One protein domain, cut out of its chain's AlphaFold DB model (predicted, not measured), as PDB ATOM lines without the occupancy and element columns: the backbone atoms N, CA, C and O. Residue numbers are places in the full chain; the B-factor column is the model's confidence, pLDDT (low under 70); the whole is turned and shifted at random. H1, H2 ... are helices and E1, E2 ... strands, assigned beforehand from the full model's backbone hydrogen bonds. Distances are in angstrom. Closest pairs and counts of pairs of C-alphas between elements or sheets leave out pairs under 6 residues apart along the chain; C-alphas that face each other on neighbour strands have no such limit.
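What this domain is: This is residues 37 to 101 and 119 to 262 of the 272 residues of an uncharacterized protein of Planctomicrobium piriforme (UniProt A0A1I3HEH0). Two strongly twisted sheets stand partly face to face with their strands crossed, a sandwich, and the sheet E1 E2 E3 E4 E7 curls round H2 on its side away from the other sheet. The hairpin E3 and E4 reaches one end of the long axis, H1 lies toward the other, and E9 lies beyond the overlap of the sheets. The printed part has 209 residues, with three named helices and eleven named strands in the order E1 H1 E2 E3 E4 E5 E6 H2 H3 E7 E8 E9 E10 E11. It is mostly strand, both sheets are branched and antiparallel, and the whole is compact, with a radius of gyration of the C-alphas of 18.2 A and spans of 55 by 47 by 34 A.

Where its parts are: Find C-alpha 40 at (-44.644, -39.339, 43.813), where E1 begins and runs to 42. H1 is residues 48 to 53, E2 60 to 64, and E3 68 to 75, 22.0 A long. From C-alpha 82 at (-23.443, -67.617, 39.952) E4 runs to 96, 41.1 A, and bends by 55 degrees at residue 85. After the cut come E5, 125 to 131, E6, 139 to 144, H2, 149 to 159, 15.2 A, and H3, 166 to 169. E7 is 187 to 194, 23.6 A, E8 202 to 208, E9 214 to 218, and E10 224 to 237, 37.8 A. E11 runs from 249 to C-alpha 261 at (-37.690, -36.553, 20.188), 27.7 A.

How they stand to each other: Look first at E10: E8, with N 205 and O 233 2.9 A apart, and E9, with N 215 and O 227 2.8 A apart, lie on one side of it, and E11, with N 230 and O 258 2.8 A apart, on the other. E9 E10 E11 form a meander, each strand the antiparallel neighbour of the one before. E6, with N 128 and O 143 2.8 A apart, lies on one side of E5, and E8, with N 127 and O 206 2.9 A apart, on the other side. In the other sheet, E2, N 63 to O 93 2.8 A, and E3, N 70 to O 87 3.0 A, lie on one side of E4, and E7, N 90 to O 191 2.9 A, on the other; E1 pairs with E2, N 42 to O 62 2.8 A. The sheets' facing parts are 10.0 A apart centre to centre, their strands at 59 degrees. H2 is on this sheet; its closest C-alphas to E3 are Ala 151 and Val 72, 6.0 A. H3 is on it too, with Val 169 and Gly 189 of E7 closest at 6.7 A. H1 only grazes the six-stranded sheet, with residues 49 to 53. In H1 and H2 every O i to N i+4 pair is within hydrogen-bond range; H3 is too short for one.

The domain as a whole: The C-alphas of Ala 52 and Thr 79 are the farthest apart, 56.9 A. Residues 102 to 118 are not printed, and C-alphas 101 and 119 are 18.7 A apart across the cut. The links H3 to E7 and E10 to E11 are long. The mean pLDDT of the printed part is 89.9; residues 101, 239 to 240 and 242 are under 70.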
ATOM      1  N   GLY A  37     -47.052 -46.406  50.075       82.25
ATOM      2  CA  GLY A  37     -45.662 -45.997  49.829       82.25
ATOM      3  C   GLY A  37     -45.381 -45.455  48.423       82.25
ATOM      4  O   GLY A  37     -44.223 -45.447  48.009       82.25
ATOM      5  N   PHE A  38     -46.417 -45.073  47.669       89.06
ATOM      6  CA  PHE A  38     -46.282 -44.298  46.436       89.06
ATOM      7  C   PHE A  38     -46.230 -42.802  46.777       89.06
ATOM      8  O   PHE A  38     -47.259 -42.176  47.030       89.06
ATOM      9  N   ASP A  39     -45.020 -42.244  46.800       88.31
ATOM     10  CA  ASP A  39     -44.752 -40.900  47.337       88.31
ATOM     11  C   ASP A  39     -44.659 -39.820  46.244       88.31
ATOM     12  O   ASP A  39     -44.570 -38.618  46.529       88.31
ATOM     13  N   ARG A  40     -44.639 -40.235  44.972       92.25
ATOM     14  CA  ARG A  40     -44.644 -39.339  43.813       92.25
ATOM     15  C   ARG A  40     -45.804 -39.651  42.897       92.25
ATOM     16  O   ARG A  40     -46.058 -40.811  42.601       92.25
ATOM     17  N   THR A  41     -46.434 -38.589  42.413       94.62
ATOM     18  CA  THR A  41     -47.555 -38.647  41.479       94.62
ATOM     19  C   THR A  41     -47.286 -37.690  40.329       94.62
ATOM     20  O   THR A  41     -47.108 -36.491  40.548       94.62
ATOM     21  N   ALA A  42     -47.279 -38.224  39.115       95.12
ATOM     22  CA  ALA A  42     -47.435 -37.483  37.880       95.12
ATOM     23  C   ALA A  42     -48.932 -37.496  37.525       95.12
ATOM     24  O   ALA A  42     -49.464 -38.558  37.190       95.12
ATOM     25  N   PRO A  43     -49.651 -36.369  37.658       93.81
ATOM     26  CA  PRO A  43     -51.071 -36.327  37.335       93.81
ATOM     27  C   PRO A  43     -51.283 -36.528  35.833       93.81
ATOM     28  O   PRO A  43     -50.471 -36.066  35.028       93.81
ATOM     29  N   ALA A  44     -52.404 -37.144  35.454       92.25
ATOM     30  CA  ALA A  44     -52.863 -37.106  34.070       92.25
ATOM     31  C   ALA A  44     -53.096 -35.641  33.676       92.25
ATOM     32  O   ALA A  44     -53.900 -34.948  34.304       92.25
ATOM     33  N   ALA A  45     -52.361 -35.150  32.681       88.25
ATOM     34  CA  ALA A  45     -52.401 -33.746  32.298       88.25
ATOM     35  C   ALA A  45     -52.388 -33.594  30.779       88.25
ATOM     36  O   ALA A  45     -51.543 -34.173  30.096       88.25
ATOM     37  N   ALA A  46     -53.280 -32.743  30.278       89.06
ATOM     38  CA  ALA A  46     -53.356 -32.325  28.886       89.06
ATOM     39  C   ALA A  46     -53.372 -30.796  28.813       89.06
ATOM     40  O   ALA A  46     -53.967 -30.123  29.657       89.06
ATOM     41  N   THR A  47     -52.721 -30.245  27.801       88.25
ATOM     42  CA  THR A  47     -52.826 -28.837  27.423       88.25
ATOM     43  C   THR A  47     -53.995 -28.642  26.459       88.25
ATOM     44  O   THR A  47     -54.419 -29.570  25.773       88.25
ATOM     45  N   ALA A  48     -54.512 -27.414  26.364       84.94
ATOM     46  CA  ALA A  48     -55.590 -27.099  25.424       84.94
ATOM     47  C   ALA A  48     -55.188 -27.368  23.960       84.94
ATOM     48  O   ALA A  48     -56.007 -27.832  23.173       84.94
ATOM     49  N   THR A  49     -53.921 -27.124  23.610       86.19
ATOM     50  CA  THR A  49     -53.373 -27.405  22.276       86.19
ATOM     51  C   THR A  49     -53.367 -28.901  21.969       86.19
ATOM     52  O   THR A  49     -53.754 -29.295  20.873       86.19
ATOM     53  N   GLU A  50     -52.972 -29.739  22.934       87.69
ATOM     54  CA  GLU A  50     -53.020 -31.197  22.778       87.69
ATOM     55  C   GLU A  50     -54.456 -31.669  22.538       87.69
ATOM     56  O   GLU A  50     -54.698 -32.378  21.571       87.69
ATOM     57  N   LEU A  51     -55.417 -31.203  23.341       86.62
ATOM     58  CA  LEU A  51     -56.829 -31.571  23.179       86.62
ATOM     59  C   LEU A  51     -57.434 -31.091  21.852       86.62
ATOM     60  O   LEU A  51     -58.308 -31.754  21.303       86.62
ATOM     61  N   ALA A  52     -56.980 -29.951  21.328       84.25
ATOM     62  CA  ALA A  52     -57.451 -29.423  20.049       84.25
ATOM     63  C   ALA A  52     -56.894 -30.198  18.843       84.25
ATOM     64  O   ALA A  52     -57.594 -30.365  17.847       84.25
ATOM     65  N   HIS A  53     -55.639 -30.651  18.911       84.25
ATOM     66  CA  HIS A  53     -54.985 -31.362  17.808       84.25
ATOM     67  C   HIS A  53     -55.158 -32.882  17.870       84.25
ATOM     68  O   HIS A  53     -55.038 -33.556  16.850       84.25
ATOM     69  N   GLN A  54     -55.410 -33.428  19.058       85.50
ATOM     70  CA  GLN A  54     -55.498 -34.861  19.312       85.50
ATOM     71  C   GLN A  54     -56.867 -35.151  19.937       85.50
ATOM     72  O   GLN A  54     -56.982 -35.220  21.160       85.50
ATOM     73  N   PRO A  55     -57.923 -35.331  19.119       77.69
ATOM     74  CA  PRO A  55     -59.280 -35.564  19.624       77.69
ATOM     75  C   PRO A  55     -59.383 -36.837  20.472       77.69
ATOM     76  O   PRO A  55     -60.286 -36.971  21.290       77.69
ATOM     77  N   ASP A  56     -58.427 -37.750  20.300       83.06
ATOM     78  CA  ASP A  56     -58.363 -39.039  20.976       83.06
ATOM     79  C   ASP A  56     -57.300 -39.088  22.086       83.06
ATOM     80  O   ASP A  56     -56.701 -40.130  22.377       83.06
ATOM     81  N   TYR A  57     -57.003 -37.932  22.682       89.00
ATOM     82  CA  TYR A  57     -55.973 -37.796  23.702       89.00
ATOM     83  C   TYR A  57     -56.282 -38.630  24.948       89.00
ATOM     84  O   TYR A  57     -57.392 -38.618  25.480       89.00
ATOM     85  N   TRP A  58     -55.266 -39.312  25.460       91.62
ATOM     86  CA  TRP A  58     -55.289 -39.938  26.769       91.62
ATOM     87  C   TRP A  58     -53.954 -39.723  27.474       91.62
ATOM     88  O   TRP A  58     -52.880 -39.684  26.869       91.62
ATOM     89  N   ALA A  59     -54.025 -39.599  28.792       93.38
ATOM     90  CA  ALA A  59     -52.865 -39.613  29.662       93.38
ATOM     91  C   ALA A  59     -53.225 -40.336  30.955       93.38
ATOM     92  O   ALA A  59     -54.350 -40.249  31.453       93.38
ATOM     93  N   MET A  60     -52.254 -41.056  31.493       95.56
ATOM     94  CA  MET A  60     -52.401 -41.769  32.748       95.56
ATOM     95  C   MET A  60     -51.894 -40.920  33.902       95.56
ATOM     96  O   MET A  60     -50.923 -40.174  33.780       95.56
ATOM     97  N   GLU A  61     -52.542 -41.068  35.049       96.00
ATOM     98  CA  GLU A  61     -51.935 -40.681  36.309       96.00
ATOM     99  C   GLU A  61     -50.975 -41.796  36.714       96.00
ATOM    100  O   GLU A  61     -51.379 -42.954  36.843       96.00
ATOM    101  N   VAL A  62     -49.709 -41.444  36.913       96.88
ATOM    102  CA  VAL A  62     -48.654 -42.388  37.280       96.88
ATOM    103  C   VAL A  62     -48.181 -42.069  38.681       96.88
ATOM    104  O   VAL A  62     -47.826 -40.933  38.991       96.88
ATOM    105  N   GLN A  63     -48.157 -43.079  39.536       96.12
ATOM    106  CA  GLN A  63     -47.619 -42.976  40.877       96.12
ATOM    107  C   GLN A  63     -46.416 -43.891  41.034       96.12
ATOM    108  O   GLN A  63     -46.412 -45.029  40.571       96.12
ATOM    109  N   MET A  64     -45.382 -43.391  41.692       95.06
ATOM    110  CA  MET A  64     -44.065 -44.013  41.734       95.06
ATOM    111  C   MET A  64     -43.578 -44.108  43.172       95.06
ATOM    112  O   MET A  64     -43.721 -43.167  43.960       95.06
ATOM    113  N   LYS A  65     -42.981 -45.250  43.504       94.06
ATOM    114  CA  LYS A  65     -42.177 -45.405  44.716       94.06
ATOM    115  C   LYS A  65     -40.768 -44.858  44.479       94.06
ATOM    116  O   LYS A  65     -40.402 -44.594  43.329       94.06
ATOM    117  N   PRO A  66     -39.964 -44.652  45.534       92.94
ATOM    118  CA  PRO A  66     -38.553 -44.353  45.350       92.94
ATOM    119  C   PRO A  66     -37.871 -45.509  44.619       92.94
ATOM    120  O   PRO A  66     -38.313 -46.657  44.731       92.94
ATOM    121  N   ILE A  67     -36.788 -45.212  43.904       93.81
ATOM    122  CA  ILE A  67     -35.921 -46.248  43.340       93.81
ATOM    123  C   ILE A  67     -35.375 -47.102  44.478       93.81
ATOM    124  O   ILE A  67     -35.052 -46.604  45.559       93.81
ATOM    125  N   ARG A  68     -35.323 -48.407  44.242       92.62
ATOM    126  CA  ARG A  68     -34.873 -49.395  45.217       92.62
ATOM    127  C   ARG A  68     -33.926 -50.381  44.556       92.62
ATOM    128  O   ARG A  68     -33.810 -50.450  43.334       92.62
ATOM    129  N   LEU A  69     -33.257 -51.149  45.402       92.25
ATOM    130  CA  LEU A  69     -32.276 -52.147  45.025       92.25
ATOM    131  C   LEU A  69     -32.763 -53.529  45.430       92.25
ATOM    132  O   LEU A  69     -33.291 -53.723  46.529       92.25
ATOM    133  N   VAL A  70     -32.511 -54.498  44.562       92.44
ATOM    134  CA  VAL A  70     -32.537 -55.915  44.913       92.44
ATOM    135  C   VAL A  70     -31.247 -56.572  44.459       92.44
ATOM    136  O   VAL A  70     -30.669 -56.226  43.430       92.44
ATOM    137  N   TRP A  71     -30.797 -57.535  45.251       90.81
ATOM    138  CA  TRP A  71     -29.690 -58.400  44.884       90.81
ATOM    139  C   TRP A  71     -30.255 -59.676  44.285       90.81
ATOM    140  O   TRP A  71     -31.124 -60.306  44.889       90.81
ATOM    141  N   VAL A  72     -29.757 -60.049  43.115       90.69
ATOM    142  CA  VAL A  72     -30.190 -61.253  42.411       90.69
ATOM    143  C   VAL A  72     -28.965 -62.091  42.098       90.69
ATOM    144  O   VAL A  72     -27.973 -61.586  41.578       90.69
ATOM    145  N   ASP A  73     -29.040 -63.376  42.420       88.44
ATOM    146  CA  ASP A  73     -28.033 -64.340  41.998       88.44
ATOM    147  C   ASP A  73     -28.370 -64.778  40.570       88.44
ATOM    148  O   ASP A  73     -29.267 -65.597  40.351       88.44
ATOM    149  N   GLU A  74     -27.676 -64.208  39.588       81.12
ATOM    150  CA  GLU A  74     -27.823 -64.598  38.191       81.12
ATOM    151  C   GLU A  74     -26.898 -65.779  37.890       81.12
ATOM    152  O   GLU A  74     -25.700 -65.752  38.182       81.12
ATOM    153  N   VAL A  75     -27.469 -66.835  37.306       82.06
ATOM    154  CA  VAL A  75     -26.711 -67.982  36.803       82.06
ATOM    155  C   VAL A  75     -26.405 -67.715  35.339       82.06
ATOM    156  O   VAL A  75     -27.323 -67.652  34.521       82.06
ATOM    157  N   ASN A  76     -25.127 -67.606  34.990       76.69
ATOM    158  CA  ASN A  76     -24.735 -67.523  33.592       76.69
ATOM    159  C   ASN A  76     -25.127 -68.839  32.884       76.69
ATOM    160  O   ASN A  76     -24.660 -69.906  33.293       76.69
ATOM    161  N   PRO A  77     -25.962 -68.807  31.828       76.50
ATOM    162  CA  PRO A  77     -26.464 -70.021  31.183       76.50
ATOM    163  C   PRO A  77     -25.366 -70.813  30.460       76.50
ATOM    164  O   PRO A  77     -25.523 -72.007  30.226       76.50
ATOM    165  N   THR A  78     -24.258 -70.161  30.106       78.75
ATOM    166  CA  THR A  78     -23.139 -70.766  29.379       78.75
ATOM    167  C   THR A  78     -22.071 -71.314  30.322       78.75
ATOM    168  O   THR A  78     -21.556 -72.403  30.081       78.75
ATOM    169  N   THR A  79     -21.729 -70.588  31.391       80.38
ATOM    170  CA  THR A  79     -20.653 -70.998  32.317       80.38
ATOM    171  C   THR A  79     -21.164 -71.701  33.576       80.38
ATOM    172  O   THR A  79     -20.390 -72.373  34.253       80.38
ATOM    173  N   GLY A  80     -22.451 -71.560  33.910       80.62
ATOM    174  CA  GLY A  80     -23.048 -72.061  35.154       80.62
ATOM    175  C   GLY A  80     -22.615 -71.294  36.409       80.62
ATOM    176  O   GLY A  80     -23.021 -71.649  37.518       80.62
ATOM    177  N   GLU A  81     -21.794 -70.254  36.255       81.50
ATOM    178  CA  GLU A  81     -21.304 -69.444  37.363       81.50
ATOM    179  C   GLU A  81     -22.420 -68.554  37.914       81.50
ATOM    180  O   GLU A  81     -23.195 -67.957  37.164       81.50
ATOM    181  N   LYS A  82     -22.503 -68.485  39.245       83.38
ATOM    182  CA  LYS A  82     -23.443 -67.617  39.952       83.38
ATOM    183  C   LYS A  82     -22.766 -66.298  40.254       83.38
ATOM    184  O   LYS A  82     -21.830 -66.258  41.050       83.38
ATOM    185  N   THR A  83     -23.275 -65.228  39.665       85.38
ATOM    186  CA  THR A  83     -22.833 -63.869  39.972       85.38
ATOM    187  C   THR A  83     -23.944 -63.146  40.708       85.38
ATOM    188  O   THR A  83     -25.083 -63.093  40.245       85.38
ATOM    189  N   ARG A  84     -23.626 -62.613  41.887       87.75
ATOM    190  CA  ARG A  84     -24.559 -61.767  42.624       87.75
ATOM    191  C   ARG A  84     -24.533 -60.381  41.997       87.75
ATOM    192  O   ARG A  84     -23.520 -59.691  42.082       87.75
ATOM    193  N   GLN A  85     -25.636 -59.990  41.378       88.25
ATOM    194  CA  GLN A  85     -25.775 -58.710  40.699       88.25
ATOM    195  C   GLN A  85     -26.707 -57.775  41.463       88.25
ATOM    196  O   GLN A  85     -27.680 -58.198  42.093       88.25
ATOM    197  N   GLN A  86     -26.379 -56.488  41.404       90.50
ATOM    198  CA  GLN A  86     -27.212 -55.415  41.920       90.50
ATOM    199  C   GLN A  86     -28.162 -54.950  40.822       90.50
ATOM    200  O   GLN A  86     -27.718 -54.504  39.766       90.50
ATOM    201  N   ILE A  87     -29.460 -55.015  41.099       93.62
ATOM    202  CA  ILE A  87     -30.511 -54.567  40.190       93.62
ATOM    203  C   ILE A  87     -31.205 -53.363  40.806       93.62
ATOM    204  O   ILE A  87     -31.649 -53.403  41.957       93.62
ATOM    205  N   TRP A  88     -31.296 -52.292  40.028       95.12
ATOM    206  CA  TRP A  88     -32.089 -51.122  40.375       95.12
ATOM    207  C   TRP A  88     -33.486 -51.332  39.821       95.12
ATOM    208  O   TRP A  88     -33.643 -51.813  38.700       95.12
ATOM    209  N   TYR A  89     -34.507 -50.980  40.591       96.06
ATOM    210  CA  TYR A  89     -35.878 -51.087  40.120       96.06
ATOM    211  C   TYR A  89     -36.733 -49.903  40.547       96.06
ATOM    212  O   TYR A  89     -36.535 -49.302  41.608       96.06
ATOM    213  N   LEU A  90     -37.713 -49.593  39.701       96.38
ATOM    214  CA  LEU A  90     -38.755 -48.612  39.959       96.38
ATOM    215  C   LEU A  90     -40.095 -49.330  40.021       96.38
ATOM    216  O   LEU A  90     -40.593 -49.800  39.003       96.38
ATOM    217  N   ALA A  91     -40.702 -49.368  41.204       96.12
ATOM    218  CA  ALA A  91     -42.087 -49.789  41.354       96.12
ATOM    219  C   ALA A  91     -43.024 -48.609  41.069       96.12
ATOM    220  O   ALA A  91     -42.898 -47.533  41.666       96.12
ATOM    221  N   TRP A  92     -43.989 -48.823  40.187       96.38
ATOM    222  CA  TRP A  92     -44.949 -47.811  39.777       96.38
ATOM    223  C   TRP A  92     -46.353 -48.405  39.670       96.38
ATOM    224  O   TRP A  92     -46.554 -49.620  39.597       96.38
ATOM    225  N   ARG A  93     -47.346 -47.523  39.692       96.00
ATOM    226  CA  ARG A  93     -48.719 -47.845  39.332       96.00
ATOM    227  C   ARG A  93     -49.301 -46.753  38.458       96.00
ATOM    228  O   ARG A  93     -48.979 -45.585  38.656       96.00
ATOM    229  N   ALA A  94     -50.152 -47.118  37.515       96.50
ATOM    230  CA  ALA A  94     -50.784 -46.165  36.618       96.50
ATOM    231  C   ALA A  94     -52.285 -46.412  36.521       96.50
ATOM    232  O   ALA A  94     -52.747 -47.547  36.640       96.50
ATOM    233  N   ILE A  95     -53.042 -45.340  36.317       95.19
ATOM    234  CA  ILE A  95     -54.485 -45.388  36.102       95.19
ATOM    235  C   ILE A  95     -54.862 -44.394  35.013       95.19
ATOM    236  O   ILE A  95     -54.348 -43.275  34.965       95.19
ATOM    237  N   VAL A  96     -55.758 -44.802  34.122       94.31
ATOM    238  CA  VAL A  96     -56.302 -43.908  33.099       94.31
ATOM    239  C   VAL A  96     -57.305 -42.980  33.776       94.31
ATOM    240  O   VAL A  96     -58.232 -43.444  34.443       94.31
ATOM    241  N   ARG A  97     -57.119 -41.666  33.634       91.75
ATOM    242  CA  ARG A  97     -58.044 -40.663  34.175       91.75
ATOM    243  C   ARG A  97     -58.890 -40.063  33.058       91.75
ATOM    244  O   ARG A  97     -58.368 -39.863  31.963       91.75
ATOM    245  N   PRO A  98     -60.169 -39.740  33.319       89.81
ATOM    246  CA  PRO A  98     -60.959 -38.981  32.364       89.81
ATOM    247  C   PRO A  98     -60.345 -37.588  32.207       89.81
ATOM    248  O   PRO A  98     -60.094 -36.891  33.192       89.81
ATOM    249  N   ILE A  99     -60.100 -37.190  30.963       85.19
ATOM    250  CA  ILE A  99     -59.639 -35.848  30.618       85.19
ATOM    251  C   ILE A  99     -60.823 -35.138  29.980       85.19
ATOM    252  O   ILE A  99     -61.427 -35.660  29.047       85.19
ATOM    253  N   ALA A 100     -61.182 -33.971  30.514       74.56
ATOM    254  CA  ALA A 100     -62.273 -33.178  29.969       74.56
ATOM    255  C   ALA A 100     -61.900 -32.716  28.554       74.56
ATOM    256  O   ALA A 100     -61.105 -31.792  28.385       74.56
ATOM    257  N   ALA A 101     -62.451 -33.385  27.545       65.88
ATOM    258  CA  ALA A 101     -62.398 -32.914  26.173       65.88
ATOM    259  C   ALA A 101     -63.379 -31.737  26.008       65.88
ATOM    260  O   ALA A 101     -64.415 -31.708  26.681       65.88
ATOM    261  N   PRO A 119     -58.764 -51.008  19.791       73.62
ATOM    262  CA  PRO A 119     -58.531 -50.500  21.143       73.62
ATOM    263  C   PRO A 119     -57.090 -50.010  21.308       73.62
ATOM    264  O   PRO A 119     -56.138 -50.668  20.880       73.62
ATOM    265  N   ARG A 120     -56.939 -48.804  21.866       84.81
ATOM    266  CA  ARG A 120     -55.622 -48.176  22.021       84.81
ATOM    267  C   ARG A 120     -54.746 -49.107  22.840       84.81
ATOM    268  O   ARG A 120     -55.211 -49.646  23.833       84.81
ATOM    269  N   GLN A 121     -53.488 -49.265  22.465       89.69
ATOM    270  CA  GLN A 121     -52.573 -50.101  23.232       89.69
ATOM    271  C   GLN A 121     -51.832 -49.267  24.273       89.69
ATOM    272  O   GLN A 121     -51.343 -48.174  23.981       89.69
ATOM    273  N   PHE A 122     -51.733 -49.803  25.485       94.12
ATOM    274  CA  PHE A 122     -50.846 -49.299  26.517       94.12
ATOM    275  C   PHE A 122     -49.519 -50.061  26.446       94.12
ATOM    276  O   PHE A 122     -49.457 -51.248  26.764       94.12
ATOM    277  N   ILE A 123     -48.466 -49.371  26.005       94.56
ATOM    278  CA  ILE A 123     -47.120 -49.929  25.835       94.56
ATOM    279  C   ILE A 123     -46.146 -49.030  26.601       94.56
ATOM    280  O   ILE A 123     -45.703 -48.020  26.049       94.56
ATOM    281  N   PRO A 124     -45.850 -49.327  27.875       95.12
ATOM    282  CA  PRO A 124     -44.918 -48.524  28.652       95.12
ATOM    283  C   PRO A 124     -43.473 -48.763  28.207       95.12
ATOM    284  O   PRO A 124     -43.074 -49.882  27.889       95.12
ATOM    285  N   GLU A 125     -42.669 -47.709  28.271       94.31
ATOM    286  CA  GLU A 125     -41.220 -47.769  28.101       94.31
ATOM    287  C   GLU A 125     -40.560 -46.991  29.238       94.31
ATOM    288  O   GLU A 125     -41.049 -45.929  29.634       94.31
ATOM    289  N   MET A 126     -39.454 -47.499  29.784       95.81
ATOM    290  CA  MET A 126     -38.690 -46.769  30.793       95.81
ATOM    291  C   MET A 126     -37.197 -46.783  30.500       95.81
ATOM    292  O   MET A 126     -36.600 -47.826  30.237       95.81
ATOM    293  N   THR A 127     -36.586 -45.610  30.626       96.50
ATOM    294  CA  THR A 127     -35.153 -45.410  30.415       96.50
ATOM    295  C   THR A 127     -34.558 -44.701  31.618       96.50
ATOM    296  O   THR A 127     -35.036 -43.642  32.031       96.50
ATOM    297  N   LEU A 128     -33.501 -45.272  32.180       96.69
ATOM    298  CA  LEU A 128     -32.688 -44.658  33.215       96.69
ATOM    299  C   LEU A 128     -31.493 -43.974  32.553       96.69
ATOM    300  O   LEU A 128     -30.747 -44.589  31.797       96.69
ATOM    301  N   VAL A 129     -31.317 -42.689  32.842       95.75
ATOM    302  CA  VAL A 129     -30.213 -41.879  32.324       95.75
ATOM    303  C   VAL A 129     -29.419 -41.331  33.498       95.75
ATOM    304  O   VAL A 129     -29.964 -40.577  34.306       95.75
ATOM    305  N   THR A 130     -28.146 -41.701  33.593       94.38
ATOM    306  CA  THR A 130     -27.216 -41.196  34.611       94.38
ATOM    307  C   THR A 130     -26.431 -40.005  34.075       94.38
ATOM    308  O   THR A 130     -26.285 -39.850  32.862       94.38
ATOM    309  N   TYR A 131     -25.958 -39.131  34.960       92.75
ATOM    310  CA  TYR A 131     -25.139 -37.974  34.599       92.75
ATOM    311  C   TYR A 131     -24.310 -37.505  35.798       92.75
ATOM    312  O   TYR A 131     -24.746 -37.608  36.942       92.75
ATOM    313  N   ASP A 132     -23.134 -36.941  35.527       88.12
ATOM    314  CA  ASP A 132     -22.210 -36.498  36.584       88.12
ATOM    315  C   ASP A 132     -22.609 -35.140  37.180       88.12
ATOM    316  O   ASP A 132     -22.441 -34.886  38.370       88.12
ATOM    317  N   ASP A 133     -23.134 -34.244  36.339       86.69
ATOM    318  CA  ASP A 133     -23.470 -32.868  36.705       86.69
ATOM    319  C   ASP A 133     -24.956 -32.586  36.423       86.69
ATOM    320  O   ASP A 133     -25.361 -32.538  35.251       86.69
ATOM    321  N   PRO A 134     -25.782 -32.351  37.462       85.88
ATOM    322  CA  PRO A 134     -27.207 -32.086  37.296       85.88
ATOM    323  C   PRO A 134     -27.503 -30.777  36.558       85.88
ATOM    324  O   PRO A 134     -28.613 -30.614  36.062       85.88
ATOM    325  N   ALA A 135     -26.549 -29.845  36.460       86.38
ATOM    326  CA  ALA A 135     -26.737 -28.605  35.707       86.38
ATOM    327  C   ALA A 135     -26.536 -28.790  34.195       86.38
ATOM    328  O   ALA A 135     -27.082 -28.018  33.408       86.38
ATOM    329  N   LYS A 136     -25.737 -29.784  33.787       84.56
ATOM    330  CA  LYS A 136     -25.420 -30.044  32.373       84.56
ATOM    331  C   LYS A 136     -26.269 -31.161  31.774       84.56
ATOM    332  O   LYS A 136     -26.479 -31.152  30.568       84.56
ATOM    333  N   GLU A 137     -26.715 -32.112  32.600       82.12
ATOM    334  CA  GLU A 137     -27.493 -33.298  32.200       82.12
ATOM    335  C   GLU A 137     -26.898 -34.070  31.000       82.12
ATOM    336  O   GLU A 137     -27.634 -34.678  30.219       82.12
ATOM    337  N   VAL A 138     -25.569 -34.063  30.836       87.12
ATOM    338  CA  VAL A 138     -24.894 -34.857  29.799       87.12
ATOM    339  C   VAL A 138     -24.932 -36.330  30.223       87.12
ATOM    340  O   VAL A 138     -24.405 -36.637  31.293       87.12
ATOM    341  N   PRO A 139     -25.535 -37.234  29.427       89.56
ATOM    342  CA  PRO A 139     -25.659 -38.640  29.802       89.56
ATOM    343  C   PRO A 139     -24.300 -39.329  29.960       89.56
ATOM    344  O   PRO A 139     -23.503 -39.334  29.023       89.56
ATOM    345  N   ALA A 140     -24.066 -39.952  31.115       91.00
ATOM    346  CA  ALA A 140     -22.943 -40.862  31.342       91.00
ATOM    347  C   ALA A 140     -23.312 -42.298  30.929       91.00
ATOM    348  O   ALA A 140     -22.562 -42.961  30.213       91.00
ATOM    349  N   GLN A 141     -24.502 -42.764  31.323       93.19
ATOM    350  CA  GLN A 141     -25.089 -44.031  30.885       93.19
ATOM    351  C   GLN A 141     -26.563 -43.839  30.515       93.19
ATOM    352  O   GLN A 141     -27.291 -43.087  31.165       93.19
ATOM    353  N   ILE A 142     -27.005 -44.555  29.480       95.31
ATOM    354  CA  ILE A 142     -28.411 -44.667  29.081       95.31
ATOM    355  C   ILE A 142     -28.762 -46.151  29.133       95.31
ATOM    356  O   ILE A 142     -28.184 -46.955  28.405       95.31
ATOM    357  N   LEU A 143     -29.675 -46.510  30.028       95.50
ATOM    358  CA  LEU A 143     -30.062 -47.884  30.317       95.50
ATOM    359  C   LEU A 143     -31.564 -48.033  30.078       95.50
ATOM    360  O   LEU A 143     -32.377 -47.377  30.731       95.50
ATOM    361  N   HIS A 144     -31.940 -48.894  29.140       95.69
ATOM    362  CA  HIS A 144     -33.340 -49.259  28.918       95.69
ATOM    363  C   HIS A 144     -33.774 -50.314  29.937       95.69
ATOM    364  O   HIS A 144     -32.934 -51.013  30.503       95.69
ATOM    365  N   ASP A 145     -35.079 -50.397  30.194       95.00
ATOM    366  CA  ASP A 145     -35.645 -51.489  30.983       95.00
ATOM    367  C   ASP A 145     -35.211 -52.855  30.430       95.00
ATOM    368  O   ASP A 145     -35.246 -53.101  29.222       95.00
ATOM    369  N   GLU A 146     -34.812 -53.745  31.331       94.00
ATOM    370  CA  GLU A 146     -34.453 -55.117  31.009       94.00
ATOM    371  C   GLU A 146     -35.339 -56.096  31.769       94.00
ATOM    372  O   GLU A 146     -35.452 -56.035  32.991       94.00
ATOM    373  N   ILE A 147     -35.910 -57.072  31.066       92.12
ATOM    374  CA  ILE A 147     -36.809 -58.059  31.668       92.12
ATOM    375  C   ILE A 147     -35.987 -59.108  32.418       92.12
ATOM    376  O   ILE A 147     -35.347 -59.972  31.816       92.12
ATOM    377  N   MET A 148     -36.054 -59.078  33.748       91.62
ATOM    378  CA  MET A 148     -35.314 -59.998  34.614       91.62
ATOM    379  C   MET A 148     -36.263 -60.786  35.530       91.62
ATOM    380  O   MET A 148     -36.577 -60.338  36.637       91.62
ATOM    381  N   PRO A 149     -36.703 -62.001  35.137       91.69
ATOM    382  CA  PRO A 149     -37.681 -62.776  35.907       91.69
ATOM    383  C   PRO A 149     -37.252 -63.068  37.353       91.69
ATOM    384  O   PRO A 149     -38.079 -63.034  38.265       91.69
ATOM    385  N   ALA A 150     -35.959 -63.317  37.585       91.62
ATOM    386  CA  ALA A 150     -35.420 -63.543  38.925       91.62
ATOM    387  C   ALA A 150     -35.506 -62.280  39.806       91.62
ATOM    388  O   ALA A 150     -35.878 -62.376  40.978       91.62
ATOM    389  N   ALA A 151     -35.253 -61.095  39.237       92.88
ATOM    390  CA  ALA A 151     -35.439 -59.819  39.927       92.88
ATOM    391  C   ALA A 151     -36.918 -59.572  40.245       92.88
ATOM    392  O   ALA A 151     -37.257 -59.243  41.380       92.88
ATOM    393  N   MET A 152     -37.813 -59.831  39.289       94.19
ATOM    394  CA  MET A 152     -39.258 -59.667  39.478       94.19
ATOM    395  C   MET A 152     -39.815 -60.535  40.608       94.19
ATOM    396  O   MET A 152     -40.673 -60.083  41.370       94.19
ATOM    397  N   GLN A 153     -39.314 -61.762  40.776       92.62
ATOM    398  CA  GLN A 153     -39.688 -62.608  41.913       92.62
ATOM    399  C   GLN A 153     -39.287 -61.982  43.253       92.62
ATOM    400  O   GLN A 153     -40.098 -61.968  44.180       92.62
ATOM    401  N   GLN A 154     -38.073 -61.429  43.352       92.94
ATOM    402  CA  GLN A 154     -37.614 -60.730  44.557       92.94
ATOM    403  C   GLN A 154     -38.432 -59.460  44.815       92.94
ATOM    404  O   GLN A 154     -38.882 -59.235  45.937       92.94
ATOM    405  N   ILE A 155     -38.713 -58.671  43.775       93.62
ATOM    406  CA  ILE A 155     -39.519 -57.445  43.871       93.62
ATOM    407  C   ILE A 155     -40.920 -57.754  44.410       93.62
ATOM    408  O   ILE A 155     -41.373 -57.099  45.345       93.62
ATOM    409  N   ARG A 156     -41.592 -58.796  43.900       94.81
ATOM    410  CA  ARG A 156     -42.915 -59.220  44.400       94.81
ATOM    411  C   ARG A 156     -42.885 -59.623  45.877       94.81
ATOM    412  O   ARG A 156     -43.823 -59.323  46.612       94.81
ATOM    413  N   GLN A 157     -41.809 -60.266  46.331       93.06
ATOM    414  CA  GLN A 157     -41.639 -60.626  47.744       93.06
ATOM    415  C   GLN A 157     -41.417 -59.391  48.628       93.06
ATOM    416  O   GLN A 157     -42.020 -59.287  49.699       93.06
ATOM    417  N   VAL A 158     -40.584 -58.450  48.176       91.31
ATOM    418  CA  VAL A 158     -40.261 -57.213  48.905       91.31
ATOM    419  C   VAL A 158     -41.473 -56.287  48.985       91.31
ATOM    420  O   VAL A 158     -41.824 -55.819  50.067       91.31
ATOM    421  N   GLU A 159     -42.139 -56.039  47.858       91.56
ATOM    422  CA  GLU A 159     -43.277 -55.121  47.788       91.56
ATOM    423  C   GLU A 159     -44.595 -55.743  48.272       91.56
ATOM    424  O   GLU A 159     -45.544 -55.007  48.541       91.56
ATOM    425  N   ARG A 160     -44.648 -57.078  48.412       89.62
ATOM    426  CA  ARG A 160     -45.827 -57.858  48.834       89.62
ATOM    427  C   ARG A 160     -47.067 -57.605  47.970       89.62
ATOM    428  O   ARG A 160     -48.187 -57.601  48.477       89.62
ATOM    429  N   ASP A 161     -46.857 -57.399  46.676       89.00
ATOM    430  CA  ASP A 161     -47.911 -57.184  45.685       89.00
ATOM    431  C   ASP A 161     -47.516 -57.834  44.349       89.00
ATOM    432  O   ASP A 161     -46.351 -58.192  44.133       89.00
ATOM    433  N   ASN A 162     -48.480 -57.996  43.445       90.88
ATOM    434  CA  ASN A 162     -48.245 -58.623  42.149       90.88
ATOM    435  C   ASN A 162     -47.842 -57.588  41.088       90.88
ATOM    436  O   ASN A 162     -48.674 -57.117  40.319       90.88
ATOM    437  N   TYR A 163     -46.552 -57.250  41.043       93.69
ATOM    438  CA  TYR A 163     -45.995 -56.380  40.006       93.69
ATOM    439  C   TYR A 163     -45.759 -57.140  38.699       93.69
ATOM    440  O   TYR A 163     -45.212 -58.251  38.695       93.69
ATOM    441  N   LEU A 164     -46.142 -56.516  37.591       95.12
ATOM    442  CA  LEU A 164     -45.907 -56.999  36.236       95.12
ATOM    443  C   LEU A 164     -44.605 -56.402  35.676       95.12
ATOM    444  O   LEU A 164     -44.228 -55.285  36.034       95.12
ATOM    445  N   ASP A 165     -43.901 -57.164  34.841       93.88
ATOM    446  CA  ASP A 165     -42.802 -56.633  34.021       93.88
ATOM    447  C   ASP A 165     -43.364 -55.871  32.809       93.88
ATOM    448  O   ASP A 165     -44.559 -55.962  32.524       93.88
ATOM    449  N   MET A 166     -42.528 -55.111  32.093       91.69
ATOM    450  CA  MET A 166     -43.004 -54.244  31.004       91.69
ATOM    451  C   MET A 166     -43.760 -54.996  29.908       91.69
ATOM    452  O   MET A 166     -44.737 -54.467  29.389       91.69
ATOM    453  N   VAL A 167     -43.369 -56.233  29.589       92.12
ATOM    454  CA  VAL A 167     -44.050 -57.043  28.565       92.12
ATOM    455  C   VAL A 167     -45.399 -57.537  29.066       92.12
ATOM    456  O   VAL A 167     -46.385 -57.460  28.341       92.12
ATOM    457  N   ALA A 168     -45.467 -58.008  30.309       93.38
ATOM    458  CA  ALA A 168     -46.708 -58.462  30.922       93.38
ATOM    459  C   ALA A 168     -47.708 -57.319  31.173       93.38
ATOM    460  O   ALA A 168     -48.897 -57.583  31.341       93.38
ATOM    461  N   VAL A 169     -47.240 -56.068  31.220       94.38
ATOM    462  CA  VAL A 169     -48.096 -54.880  31.317       94.38
ATOM    463  C   VAL A 169     -48.757 -54.519  29.984       94.38
ATOM    464  O   VAL A 169     -49.795 -53.859  30.007       94.38
ATOM    465  N   VAL A 170     -48.196 -54.921  28.838       94.69
ATOM    466  CA  VAL A 170     -48.755 -54.565  27.526       94.69
ATOM    467  C   VAL A 170     -50.174 -55.116  27.392       94.69
ATOM    468  O   VAL A 170     -50.393 -56.327  27.416       94.69
ATOM    469  N   GLN A 171     -51.140 -54.214  27.243       93.06
ATOM    470  CA  GLN A 171     -52.560 -54.541  27.146       93.06
ATOM    471  C   GLN A 171     -53.330 -53.443  26.407       93.06
ATOM    472  O   GLN A 171     -52.797 -52.360  26.147       93.06
ATOM    473  N   ASP A 172     -54.601 -53.701  26.112       93.06
ATOM    474  CA  ASP A 172     -55.526 -52.657  25.676       93.06
ATOM    475  C   ASP A 172     -55.694 -51.613  26.791       93.06
ATOM    476  O   ASP A 172     -55.754 -51.941  27.980       93.06
ATOM    477  N   LEU A 173     -55.749 -50.340  26.411       91.31
ATOM    478  CA  LEU A 173     -55.901 -49.218  27.321       91.31
ATOM    479  C   LEU A 173     -57.213 -49.389  28.105       91.31
ATOM    480  O   LEU A 173     -58.277 -49.442  27.485       91.31
ATOM    481  N   PRO A 174     -57.166 -49.468  29.446       91.19
ATOM    482  CA  PRO A 174     -58.378 -49.599  30.241       91.19
ATOM    483  C   PRO A 174     -59.289 -48.381  30.115       91.19
ATOM    484  O   PRO A 174     -58.837 -47.269  29.827       91.19
ATOM    485  N   GLU A 175     -60.566 -48.580  30.427       90.00
ATOM    486  CA  GLU A 175     -61.535 -47.490  30.489       90.00
ATOM    487  C   GLU A 175     -61.127 -46.429  31.537       90.00
ATOM    488  O   GLU A 175     -60.643 -46.773  32.626       90.00
ATOM    489  N   PRO A 176     -61.327 -45.127  31.256       91.00
ATOM    490  CA  PRO A 176     -60.997 -44.067  32.200       91.00
ATOM    491  C   PRO A 176     -61.736 -44.229  33.533       91.00
ATOM    492  O   PRO A 176     -62.962 -44.311  33.580       91.00
ATOM    493  N   THR A 177     -60.993 -44.210  34.640       92.00
ATOM    494  CA  THR A 177     -61.553 -44.333  35.990       92.00
ATOM    495  C   THR A 177     -61.596 -42.966  36.691       92.00
ATOM    496  O   THR A 177     -60.537 -42.368  36.939       92.00
ATOM    497  N   PRO A 178     -62.790 -42.458  37.060       89.88
ATOM    498  CA  PRO A 178     -62.936 -41.228  37.836       89.88
ATOM    499  C   PRO A 178     -62.181 -41.259  39.172       89.88
ATOM    500  O   PRO A 178     -61.983 -42.312  39.787       89.88
ATOM    501  N   ALA A 179     -61.752 -40.088  39.643       86.56
ATOM    502  CA  ALA A 179     -60.996 -39.971  40.893       86.56
ATOM    503  C   ALA A 179     -61.817 -40.361  42.137       86.56
ATOM    504  O   ALA A 179     -61.244 -40.791  43.135       86.56
ATOM    505  N   ASP A 180     -63.142 -40.240  42.066       87.62
ATOM    506  CA  ASP A 180     -64.115 -40.558  43.115       87.62
ATOM    507  C   ASP A 180     -64.711 -41.972  43.001       87.62
ATOM    508  O   ASP A 180     -65.512 -42.368  43.847       87.62
ATOM    509  N   ALA A 181     -64.312 -42.757  41.993       87.44
ATOM    510  CA  ALA A 181     -64.798 -44.121  41.821       87.44
ATOM    511  C   ALA A 181     -64.413 -45.017  43.013       87.44
ATOM    512  O   ALA A 181     -63.260 -45.016  43.458       87.44
ATOM    513  N   GLU A 182     -65.363 -45.835  43.482       85.50
ATOM    514  CA  GLU A 182     -65.160 -46.768  44.603       85.50
ATOM    515  C   GLU A 182     -64.027 -47.767  44.329       85.50
ATOM    516  O   GLU A 182     -63.228 -48.079  45.214       85.50
ATOM    517  N   GLN A 183     -63.932 -48.246  43.085       87.38
ATOM    518  CA  GLN A 183     -62.885 -49.154  42.642       87.38
ATOM    519  C   GLN A 183     -61.943 -48.448  41.669       87.38
ATOM    520  O   GLN A 183     -62.313 -48.092  40.555       87.38
ATOM    521  N   GLN A 184     -60.693 -48.285  42.094       89.56
ATOM    522  CA  GLN A 184     -59.635 -47.687  41.287       89.56
ATOM    523  C   GLN A 184     -58.896 -48.783  40.500       89.56
ATOM    524  O   GLN A 184     -58.279 -49.665  41.106       89.56
ATOM    525  N   GLN A 185     -58.942 -48.734  39.165       91.00
ATOM    526  CA  GLN A 185     -58.314 -49.716  38.268       91.00
ATOM    527  C   GLN A 185     -56.813 -49.441  38.065       91.00
ATOM    528  O   GLN A 185     -56.357 -49.081  36.983       91.00
ATOM    529  N   TRP A 186     -56.034 -49.584  39.135       93.25
ATOM    530  CA  TRP A 186     -54.580 -49.420  39.082       93.25
ATOM    531  C   TRP A 186     -53.900 -50.593  38.372       93.25
ATOM    532  O   TRP A 186     -54.060 -51.746  38.773       93.25
ATOM    533  N   ILE A 187     -53.060 -50.279  37.391       95.06
ATOM    534  CA  ILE A 187     -52.080 -51.200  36.812       95.06
ATOM    535  C   ILE A 187     -50.798 -51.085  37.630       95.06
ATOM    536  O   ILE A 187     -50.329 -49.971  37.845       95.06
ATOM    537  N   TYR A 188     -50.224 -52.204  38.068       96.00
ATOM    538  CA  TYR A 188     -48.977 -52.238  38.838       96.00
ATOM    539  C   TYR A 188     -47.847 -52.813  37.991       96.00
ATOM    540  O   TYR A 188     -47.931 -53.955  37.537       96.00
ATOM    541  N   GLY A 189     -46.771 -52.048  37.831       95.94
ATOM    542  CA  GLY A 189     -45.607 -52.461  37.057       95.94
ATOM    543  C   GLY A 189     -44.298 -52.149  37.766       95.94
ATOM    544  O   GLY A 189     -44.232 -51.296  38.657       95.94
ATOM    545  N   ALA A 190     -43.249 -52.873  37.398       96.88
ATOM    546  CA  ALA A 190     -41.895 -52.582  37.840       96.88
ATOM    547  C   ALA A 190     -40.954 -52.549  36.637       96.88
ATOM    548  O   ALA A 190     -40.979 -53.462  35.817       96.88
ATOM    549  N   ALA A 191     -40.152 -51.489  36.545       97.06
ATOM    550  CA  ALA A 191     -39.018 -51.433  35.627       97.06
ATOM    551  C   ALA A 191     -37.747 -51.850  36.358       97.06
ATOM    552  O   ALA A 191     -37.599 -51.541  37.546       97.06
ATOM    553  N   THR A 192     -36.845 -52.525  35.659       96.56
ATOM    554  CA  THR A 192     -35.594 -53.030  36.209       96.56
ATOM    555  C   THR A 192     -34.405 -52.713  35.311       96.56
ATOM    556  O   THR A 192     -34.460 -52.885  34.099       96.56
ATOM    557  N   TRP A 193     -33.299 -52.295  35.927       96.06
ATOM    558  CA  TRP A 193     -32.046 -51.961  35.256       96.06
ATOM    559  C   TRP A 193     -30.880 -52.678  35.925       96.06
ATOM    560  O   TRP A 193     -30.800 -52.757  37.158       96.06
ATOM    561  N   LYS A 194     -29.952 -53.171  35.106       92.94
ATOM    562  CA  LYS A 194     -28.702 -53.791  35.549       92.94
ATOM    563  C   LYS A 194     -27.508 -52.964  35.085       92.94
ATOM    564  O   LYS A 194     -27.622 -52.161  34.165       92.94
ATOM    565  N   GLY A 195     -26.359 -53.170  35.724       90.75
ATOM    566  CA  GLY A 195     -25.109 -52.524  35.307       90.75
ATOM    567  C   GLY A 195     -25.078 -51.004  35.501       90.75
ATOM    568  O   GLY A 195     -24.263 -50.339  34.869       90.75
ATOM    569  N   VAL A 196     -25.945 -50.463  36.364       91.25
ATOM    570  CA  VAL A 196     -25.891 -49.050  36.760       91.25
ATOM    571  C   VAL A 196     -24.586 -48.805  37.508       91.25
ATOM    572  O   VAL A 196     -24.284 -49.535  38.456       91.25
ATOM    573  N   ASP A 197     -23.832 -47.788  37.096       88.94
ATOM    574  CA  ASP A 197     -22.587 -47.419  37.764       88.94
ATOM    575  C   ASP A 197     -22.840 -47.090  39.255       88.94
ATOM    576  O   ASP A 197     -23.590 -46.149  39.556       88.94
ATOM    577  N   PRO A 198     -22.234 -47.836  40.204       85.25
ATOM    578  CA  PRO A 198     -22.363 -47.584  41.637       85.25
ATOM    579  C   PRO A 198     -21.826 -46.228  42.103       85.25
ATOM    580  O   PRO A 198     -22.103 -45.854  43.240       85.25
ATOM    581  N   GLU A 199     -21.059 -45.511  41.285       85.19
ATOM    582  CA  GLU A 199     -20.570 -44.157  41.579       85.19
ATOM    583  C   GLU A 199     -21.522 -43.062  41.062       85.19
ATOM    584  O   GLU A 199     -21.270 -41.878  41.259       85.19
ATOM    585  N   THR A 200     -22.650 -43.435  40.444       88.06
ATOM    586  CA  THR A 200     -23.652 -42.466  39.984       88.06
ATOM    587  C   THR A 200     -24.340 -41.769  41.158       88.06
ATOM    588  O   THR A 200     -25.114 -42.391  41.897       88.06
ATOM    589  N   ASP A 201     -24.165 -40.449  41.227       90.12
ATOM    590  CA  ASP A 201     -24.848 -39.578  42.188       90.12
ATOM    591  C   ASP A 201     -26.158 -39.001  41.640       90.12
ATOM    592  O   ASP A 201     -27.113 -38.792  42.392       90.12
ATOM    593  N   PHE A 202     -26.250 -38.746  40.334       93.19
ATOM    594  CA  PHE A 202     -27.430 -38.132  39.733       93.19
ATOM    595  C   PHE A 202     -27.931 -38.917  38.536       93.19
ATOM    596  O   PHE A 202     -27.183 -39.383  37.678       93.19
ATOM    597  N   PHE A 203     -29.247 -39.063  38.481       95.00
ATOM    598  CA  PHE A 203     -29.887 -39.759  37.386       95.00
ATOM    599  C   PHE A 203     -31.332 -39.300  37.227       95.00
ATOM    600  O   PHE A 203     -31.919 -38.627  38.079       95.00
ATOM    601  N   LYS A 204     -31.925 -39.629  36.090       95.88
ATOM    602  CA  LYS A 204     -33.343 -39.425  35.821       95.88
ATOM    603  C   LYS A 204     -33.924 -40.687  35.221       95.88
ATOM    604  O   LYS A 204     -33.238 -41.408  34.504       95.88
ATOM    605  N   VAL A 205     -35.187 -40.935  35.520       96.81
ATOM    606  CA  VAL A 205     -35.966 -41.971  34.854       96.81
ATOM    607  C   VAL A 205     -36.968 -41.274  33.952       96.81
ATOM    608  O   VAL A 205     -37.702 -40.383  34.392       96.81
ATOM    609  N   ILE A 206     -36.943 -41.661  32.686       97.00
ATOM    610  CA  ILE A 206     -37.850 -41.211  31.641       97.00
ATOM    611  C   ILE A 206     -38.873 -42.325  31.449       97.00
ATOM    612  O   ILE A 206     -38.494 -43.473  31.236       97.00
ATOM    613  N   LEU A 207     -40.156 -41.995  31.571       97.12
ATOM    614  CA  LEU A 207     -41.263 -42.926  31.409       97.12
ATOM    615  C   LEU A 207     -42.042 -42.530  30.148       97.12
ATOM    616  O   LEU A 207     -42.707 -41.489  30.115       97.12
ATOM    617  N   GLY A 208     -41.945 -43.359  29.115       95.56
ATOM    618  CA  GLY A 208     -42.688 -43.262  27.863       95.56
ATOM    619  C   GLY A 208     -43.909 -44.181  27.843       95.56
ATOM    620  O   GLY A 208     -44.028 -45.106  28.645       95.56
ATOM    621  N   GLY A 209     -44.850 -43.905  26.938       93.75
ATOM    622  CA  GLY A 209     -46.015 -44.771  26.725       93.75
ATOM    623  C   GLY A 209     -47.150 -44.626  27.745       93.75
ATOM    624  O   GLY A 209     -48.104 -45.391  27.699       93.75
ATOM    625  N   PHE A 210     -47.092 -43.634  28.641       96.00
ATOM    626  CA  PHE A 210     -48.158 -43.310  29.611       96.00
ATOM    627  C   PHE A 210     -49.159 -42.259  29.098       96.00
ATOM    628  O   PHE A 210     -50.033 -41.796  29.834       96.00
ATOM    629  N   THR A 211     -49.014 -41.856  27.840       94.69
ATOM    630  CA  THR A 211     -49.880 -40.930  27.109       94.69
ATOM    631  C   THR A 211     -49.653 -41.138  25.614       94.69
ATOM    632  O   THR A 211     -48.571 -41.568  25.212       94.69
ATOM    633  N   ASN A 212     -50.640 -40.802  24.781       92.06
ATOM    634  CA  ASN A 212     -50.446 -40.672  23.334       92.06
ATOM    635  C   ASN A 212     -50.087 -39.247  22.887       92.06
ATOM    636  O   ASN A 212     -50.048 -38.995  21.687       92.06
ATOM    637  N   GLY A 213     -49.820 -38.332  23.823       91.44
ATOM    638  CA  GLY A 213     -49.450 -36.957  23.520       91.44
ATOM    639  C   GLY A 213     -48.196 -36.857  22.655       91.44
ATOM    640  O   GLY A 213     -47.131 -37.339  23.041       91.44
ATOM    641  N   TYR A 214     -48.303 -36.177  21.515       92.31
ATOM    642  CA  TYR A 214     -47.156 -35.826  20.678       92.31
ATOM    643  C   TYR A 214     -47.220 -34.388  20.147       92.31
ATOM    644  O   TYR A 214     -48.277 -33.762  20.096       92.31
ATOM    645  N   GLU A 215     -46.073 -33.871  19.727       91.31
ATOM    646  CA  GLU A 215     -45.915 -32.611  19.009       91.31
ATOM    647  C   GLU A 215     -45.064 -32.850  17.763       91.31
ATOM    648  O   GLU A 215     -44.107 -33.616  17.795       91.31
ATOM    649  N   VAL A 216     -45.382 -32.177  16.661       89.56
ATOM    650  CA  VAL A 216     -44.524 -32.175  15.471       89.56
ATOM    651  C   VAL A 216     -43.758 -30.862  15.458       89.56
ATOM    652  O   VAL A 216     -44.357 -29.788  15.398       89.56
ATOM    653  N   LYS A 217     -42.431 -30.945  15.537       88.56
ATOM    654  CA  LYS A 217     -41.525 -29.792  15.489       88.56
ATOM    655  C   LYS A 217     -40.620 -29.919  14.279       88.56
ATOM    656  O   LYS A 217     -40.314 -31.024  13.850       88.56
ATOM    657  N   LYS A 218     -40.193 -28.790  13.723       86.94
ATOM    658  CA  LYS A 218     -39.119 -28.796  12.729       86.94
ATOM    659  C   LYS A 218     -37.779 -28.874  13.453       86.94
ATOM    660  O   LYS A 218     -37.586 -28.128  14.414       86.94
ATOM    661  N   ASN A 219     -36.903 -29.777  13.027       82.31
ATOM    662  CA  ASN A 219     -35.518 -29.815  13.494       82.31
ATOM    663  C   ASN A 219     -34.692 -28.693  12.825       82.31
ATOM    664  O   ASN A 219     -35.200 -27.946  11.983       82.31
ATOM    665  N   ASP A 220     -33.410 -28.584  13.180       80.38
ATOM    666  CA  ASP A 220     -32.488 -27.598  12.592       80.38
ATOM    667  C   ASP A 220     -32.294 -27.778  11.071       80.38
ATOM    668  O   ASP A 220     -31.893 -26.840  10.385       80.38
ATOM    669  N   ALA A 221     -32.613 -28.962  10.535       81.12
ATOM    670  CA  ALA A 221     -32.600 -29.290   9.109       81.12
ATOM    671  C   ALA A 221     -33.951 -29.026   8.400       81.12
ATOM    672  O   ALA A 221     -34.133 -29.420   7.252       81.12
ATOM    673  N   GLU A 222     -34.900 -28.354   9.066       82.44
ATOM    674  CA  GLU A 222     -36.280 -28.091   8.616       82.44
ATOM    675  C   GLU A 222     -37.175 -29.327   8.404       82.44
ATOM    676  O   GLU A 222     -38.321 -29.202   7.952       82.44
ATOM    677  N   GLU A 223     -36.709 -30.509   8.791       84.88
ATOM    678  CA  GLU A 223     -37.458 -31.756   8.702       84.88
ATOM    679  C   GLU A 223     -38.445 -31.868   9.864       84.88
ATOM    680  O   GLU A 223     -38.181 -31.442  10.992       84.88
ATOM    681  N   GLN A 224     -39.613 -32.449   9.593       87.81
ATOM    682  CA  GLN A 224     -40.607 -32.699  10.630       87.81
ATOM    683  C   GLN A 224     -40.146 -33.856  11.516       87.81
ATOM    684  O   GLN A 224     -40.060 -34.994  11.067       87.81
ATOM    685  N   GLN A 225     -39.907 -33.564  12.789       89.25
ATOM    686  CA  GLN A 225     -39.607 -34.545  13.815       89.25
ATOM    687  C   GLN A 225     -40.777 -34.641  14.792       89.25
ATOM    688  O   GLN A 225     -41.286 -33.634  15.294       89.25
ATOM    689  N   VAL A 226     -41.195 -35.871  15.081       90.38
ATOM    690  CA  VAL A 226     -42.209 -36.150  16.099       90.38
ATOM    691  C   VAL A 226     -41.542 -36.150  17.470       90.38
ATOM    692  O   VAL A 226     -40.503 -36.771  17.670       90.38
ATOM    693  N   TRP A 227     -42.141 -35.442  18.416       93.06
ATOM    694  CA  TRP A 227     -41.733 -35.382  19.809       93.06
ATOM    695  C   TRP A 227     -42.846 -35.971  20.663       93.06
ATOM    696  O   TRP A 227     -43.978 -35.494  20.616       93.06
ATOM    697  N   ARG A 228     -42.547 -36.998  21.452       93.50
ATOM    698  CA  ARG A 228     -43.530 -37.658  22.316       93.50
ATOM    699  C   ARG A 228     -43.484 -37.086  23.719       93.50
ATOM    700  O   ARG A 228     -42.417 -36.755  24.238       93.50
ATOM    701  N   LYS A 229     -44.654 -36.984  24.339       94.94
ATOM    702  CA  LYS A 229     -44.792 -36.580  25.732       94.94
ATOM    703  C   LYS A 229     -44.410 -37.751  26.636       94.94
ATOM    704  O   LYS A 229     -44.938 -38.853  26.513       94.94
ATOM    705  N   VAL A 230     -43.495 -37.498  27.557       96.50
ATOM    706  CA  VAL A 230     -42.940 -38.466  28.504       96.50
ATOM    707  C   VAL A 230     -42.935 -37.865  29.905       96.50
ATOM    708  O   VAL A 230     -42.934 -36.644  30.065       96.50
ATOM    709  N   ILE A 231     -42.918 -38.710  30.932       97.12
ATOM    710  CA  ILE A 231     -42.718 -38.258  32.312       97.12
ATOM    711  C   ILE A 231     -41.227 -38.321  32.615       97.12
ATOM    712  O   ILE A 231     -40.584 -39.339  32.376       97.12
ATOM    713  N   VAL A 232     -40.678 -37.256  33.189       96.81
ATOM    714  CA  VAL A 232     -39.300 -37.220  33.671       96.81
ATOM    715  C   VAL A 232     -39.316 -37.057  35.183       96.81
ATOM    716  O   VAL A 232     -39.826 -36.068  35.710       96.81
ATOM    717  N   GLN A 233     -38.731 -38.020  35.893       96.50
ATOM    718  CA  GLN A 233     -38.468 -37.910  37.326       96.50
ATOM    719  C   GLN A 233     -36.964 -37.954  37.571       96.50
ATOM    720  O   GLN A 233     -36.290 -38.912  37.198       96.50
ATOM    721  N   ARG A 234     -36.446 -36.926  38.243       95.69
ATOM    722  CA  ARG A 234     -35.033 -36.832  38.621       95.69
ATOM    723  C   ARG A 234     -34.796 -37.379  40.021       95.69
ATOM    724  O   ARG A 234     -35.668 -37.297  40.894       95.69
ATOM    725  N   TYR A 235     -33.602 -37.905  40.228       94.62
ATOM    726  CA  TYR A 235     -33.160 -38.507  41.471       94.62
ATOM    727  C   TYR A 235     -31.729 -38.083  41.786       94.62
ATOM    728  O   TYR A 235     -30.927 -37.810  40.893       94.62
ATOM    729  N   SER A 236     -31.424 -38.068  43.075       92.31
ATOM    730  CA  SER A 236     -30.069 -37.949  43.594       92.31
ATOM    731  C   SER A 236     -29.822 -39.093  44.560       92.31
ATOM    732  O   SER A 236     -30.664 -39.376  45.419       92.31
ATOM    733  N   ARG A 237     -28.658 -39.710  44.453       89.56
ATOM    734  CA  ARG A 237     -28.156 -40.723  45.356       89.56
ATOM    735  C   ARG A 237     -26.931 -40.151  46.052       89.56
ATOM    736  O   ARG A 237     -25.915 -39.924  45.425       89.56
ATOM    737  N   LEU A 238     -27.043 -39.895  47.350       77.81
ATOM    738  CA  LEU A 238     -25.908 -39.477  48.175       77.81
ATOM    739  C   LEU A 238     -25.438 -40.716  48.940       77.81
ATOM    740  O   LEU A 238     -25.882 -40.947  50.066       77.81
ATOM    741  N   GLY A 239     -24.658 -41.573  48.283       64.62
ATOM    742  CA  GLY A 239     -24.374 -42.925  48.765       64.62
ATOM    743  C   GLY A 239     -22.942 -43.379  48.514       64.62
ATOM    744  O   GLY A 239     -22.244 -42.835  47.668       64.62
ATOM    745  N   ASP A 240     -22.506 -44.388  49.266       68.62
ATOM    746  CA  ASP A 240     -21.213 -45.045  49.057       68.62
ATOM    747  C   ASP A 240     -21.364 -46.176  48.022       68.62
ATOM    748  O   ASP A 240     -22.386 -46.864  47.964       68.62
ATOM    749  N   ARG A 241     -20.334 -46.401  47.207       70.56
ATOM    750  CA  ARG A 241     -20.274 -47.499  46.231       70.56
ATOM    751  C   ARG A 241     -20.199 -48.883  46.885       70.56
ATOM    752  O   ARG A 241     -20.503 -49.877  46.232       70.56
ATOM    753  N   PHE A 242     -19.766 -48.967  48.147       67.44
ATOM    754  CA  PHE A 242     -19.472 -50.245  48.807       67.44
ATOM    755  C   PHE A 242     -20.657 -50.896  49.534       67.44
ATOM    756  O   PHE A 242     -20.701 -52.123  49.608       67.44
ATOM    757  N   ASP A 243     -21.603 -50.113  50.062       73.44
ATOM    758  CA  ASP A 243     -22.785 -50.630  50.775       73.44
ATOM    759  C   ASP A 243     -24.058 -49.879  50.346       73.44
ATOM    760  O   ASP A 243     -24.587 -49.061  51.101       73.44
ATOM    761  N   PRO A 244     -24.526 -50.104  49.104       77.75
ATOM    762  CA  PRO A 244     -25.629 -49.347  48.536       77.75
ATOM    763  C   PRO A 244     -26.948 -49.702  49.237       77.75
ATOM    764  O   PRO A 244     -27.399 -50.852  49.228       77.75
ATOM    765  N   ALA A 245     -27.604 -48.694  49.813       79.62
ATOM    766  CA  ALA A 245     -28.853 -48.855  50.551       79.62
ATOM    767  C   ALA A 245     -30.043 -48.121  49.909       79.62
ATOM    768  O   ALA A 245     -29.933 -46.999  49.424       79.62
ATOM    769  N   ASN A 246     -31.247 -48.697  50.035       81.50
ATOM    770  CA  ASN A 246     -32.495 -48.111  49.510       81.50
ATOM    771  C   ASN A 246     -32.784 -46.683  50.011       81.50
ATOM    772  O   ASN A 246     -33.472 -45.920  49.345       81.50
ATOM    773  N   ARG A 247     -32.279 -46.320  51.196       80.56
ATOM    774  CA  ARG A 247     -32.466 -44.989  51.797       80.56
ATOM    775  C   ARG A 247     -31.674 -43.874  51.104       80.56
ATOM    776  O   ARG A 247     -31.878 -42.711  51.426       80.56
ATOM    777  N   GLU A 248     -30.736 -44.223  50.227       83.62
ATOM    778  CA  GLU A 248     -29.857 -43.258  49.558       83.62
ATOM    779  C   GLU A 248     -30.560 -42.542  48.404       83.62
ATOM    780  O   GLU A 248     -30.162 -41.437  48.034       83.62
ATOM    781  N   PHE A 249     -31.613 -43.150  47.853       89.12
ATOM    782  CA  PHE A 249     -32.365 -42.602  46.734       89.12
ATOM    783  C   PHE A 249     -33.307 -41.504  47.199       89.12
ATOM    784  O   PHE A 249     -34.285 -41.744  47.907       89.12
ATOM    785  N   ASN A 250     -33.030 -40.289  46.744       90.62
ATOM    786  CA  ASN A 250     -33.839 -39.118  47.018       90.62
ATOM    787  C   ASN A 250     -34.427 -38.575  45.720       90.62
ATOM    788  O   ASN A 250     -33.786 -38.577  44.669       90.62
ATOM    789  N   TYR A 251     -35.658 -38.083  45.796       92.56
ATOM    790  CA  TYR A 251     -36.280 -37.391  44.676       92.56
ATOM    791  C   TYR A 251     -35.700 -35.991  44.519       92.56
ATOM    792  O   TYR A 251     -35.644 -35.228  45.484       92.56
ATOM    793  N   VAL A 252     -35.395 -35.621  43.281       92.50
ATOM    794  CA  VAL A 252     -35.061 -34.247  42.912       92.50
ATOM    795  C   VAL A 252     -36.255 -33.663  42.168       92.50
ATOM    796  O   VAL A 252     -36.612 -34.110  41.080       92.50
ATOM    797  N   GLY A 253     -36.906 -32.674  42.779       91.38
ATOM    798  CA  GLY A 253     -38.098 -32.045  42.213       91.38
ATOM    799  C   GLY A 253     -39.326 -32.965  42.147       91.38
ATOM    800  O   GLY A 253     -39.391 -34.031  42.770       91.38
ATOM    801  N   LYS A 254     -40.337 -32.498  41.412       93.25
ATOM    802  CA  LYS A 254     -41.571 -33.237  41.108       93.25
ATOM    803  C   LYS A 254     -41.442 -33.899  39.732       93.25
ATOM    804  O   LYS A 254     -40.674 -33.387  38.917       93.25
ATOM    805  N   PRO A 255     -42.184 -34.985  39.459       94.81
ATOM    806  CA  PRO A 255     -42.229 -35.536  38.115       94.81
ATOM    807  C   PRO A 255     -42.881 -34.514  37.185       94.81
ATOM    808  O   PRO A 255     -43.880 -33.884  37.546       94.81
ATOM    809  N   GLU A 256     -42.311 -34.344  36.000       94.44
ATOM    810  CA  GLU A 256     -42.790 -33.386  35.006       94.44
ATOM    811  C   GLU A 256     -43.095 -34.078  33.685       94.44
ATOM    812  O   GLU A 256     -42.422 -35.031  33.296       94.44
ATOM    813  N   TRP A 257     -44.114 -33.581  32.990       94.50
ATOM    814  CA  TRP A 257     -44.350 -33.952  31.605       94.50
ATOM    815  C   TRP A 257     -43.427 -33.130  30.713       94.50
ATOM    816  O   TRP A 257     -43.498 -31.901  30.716       94.50
ATOM    817  N   ALA A 258     -42.586 -33.805  29.943       94.00
ATOM    818  CA  ALA A 258     -41.681 -33.198  28.978       94.00
ATOM    819  C   ALA A 258     -41.902 -33.819  27.598       94.00
ATOM    820  O   ALA A 258     -42.400 -34.936  27.487       94.00
ATOM    821  N   PHE A 259     -41.514 -33.111  26.545       93.31
ATOM    822  CA  PHE A 259     -41.486 -33.665  25.195       93.31
ATOM    823  C   PHE A 259     -40.062 -34.092  24.859       93.31
ATOM    824  O   PHE A 259     -39.128 -33.319  25.072       93.31
ATOM    825  N   GLN A 260     -39.901 -35.296  24.322       91.25
ATOM    826  CA  GLN A 260     -38.621 -35.809  23.836       91.25
ATOM    827  C   GLN A 260     -38.740 -36.247  22.375       91.25
ATOM    828  O   GLN A 260     -39.819 -36.694  21.977       91.25
ATOM    829  N   PRO A 261     -37.673 -36.105  21.573       89.88
ATOM    830  CA  PRO A 261     -37.690 -36.553  20.188       89.88
ATOM    831  C   PRO A 261     -37.944 -38.060  20.127       89.88
ATOM    832  O   PRO A 261     -37.359 -38.829  20.889       89.88
ATOM    833  N   ASP A 262     -38.821 -38.475  19.219       82.19
ATOM    834  CA  ASP A 262     -39.031 -39.886  18.927       82.19
ATOM    835  C   ASP A 262     -37.777 -40.437  18.233       82.19
ATOM    836  O   ASP A 262     -37.334 -39.905  17.208       82.19
TER     837      ASP A 262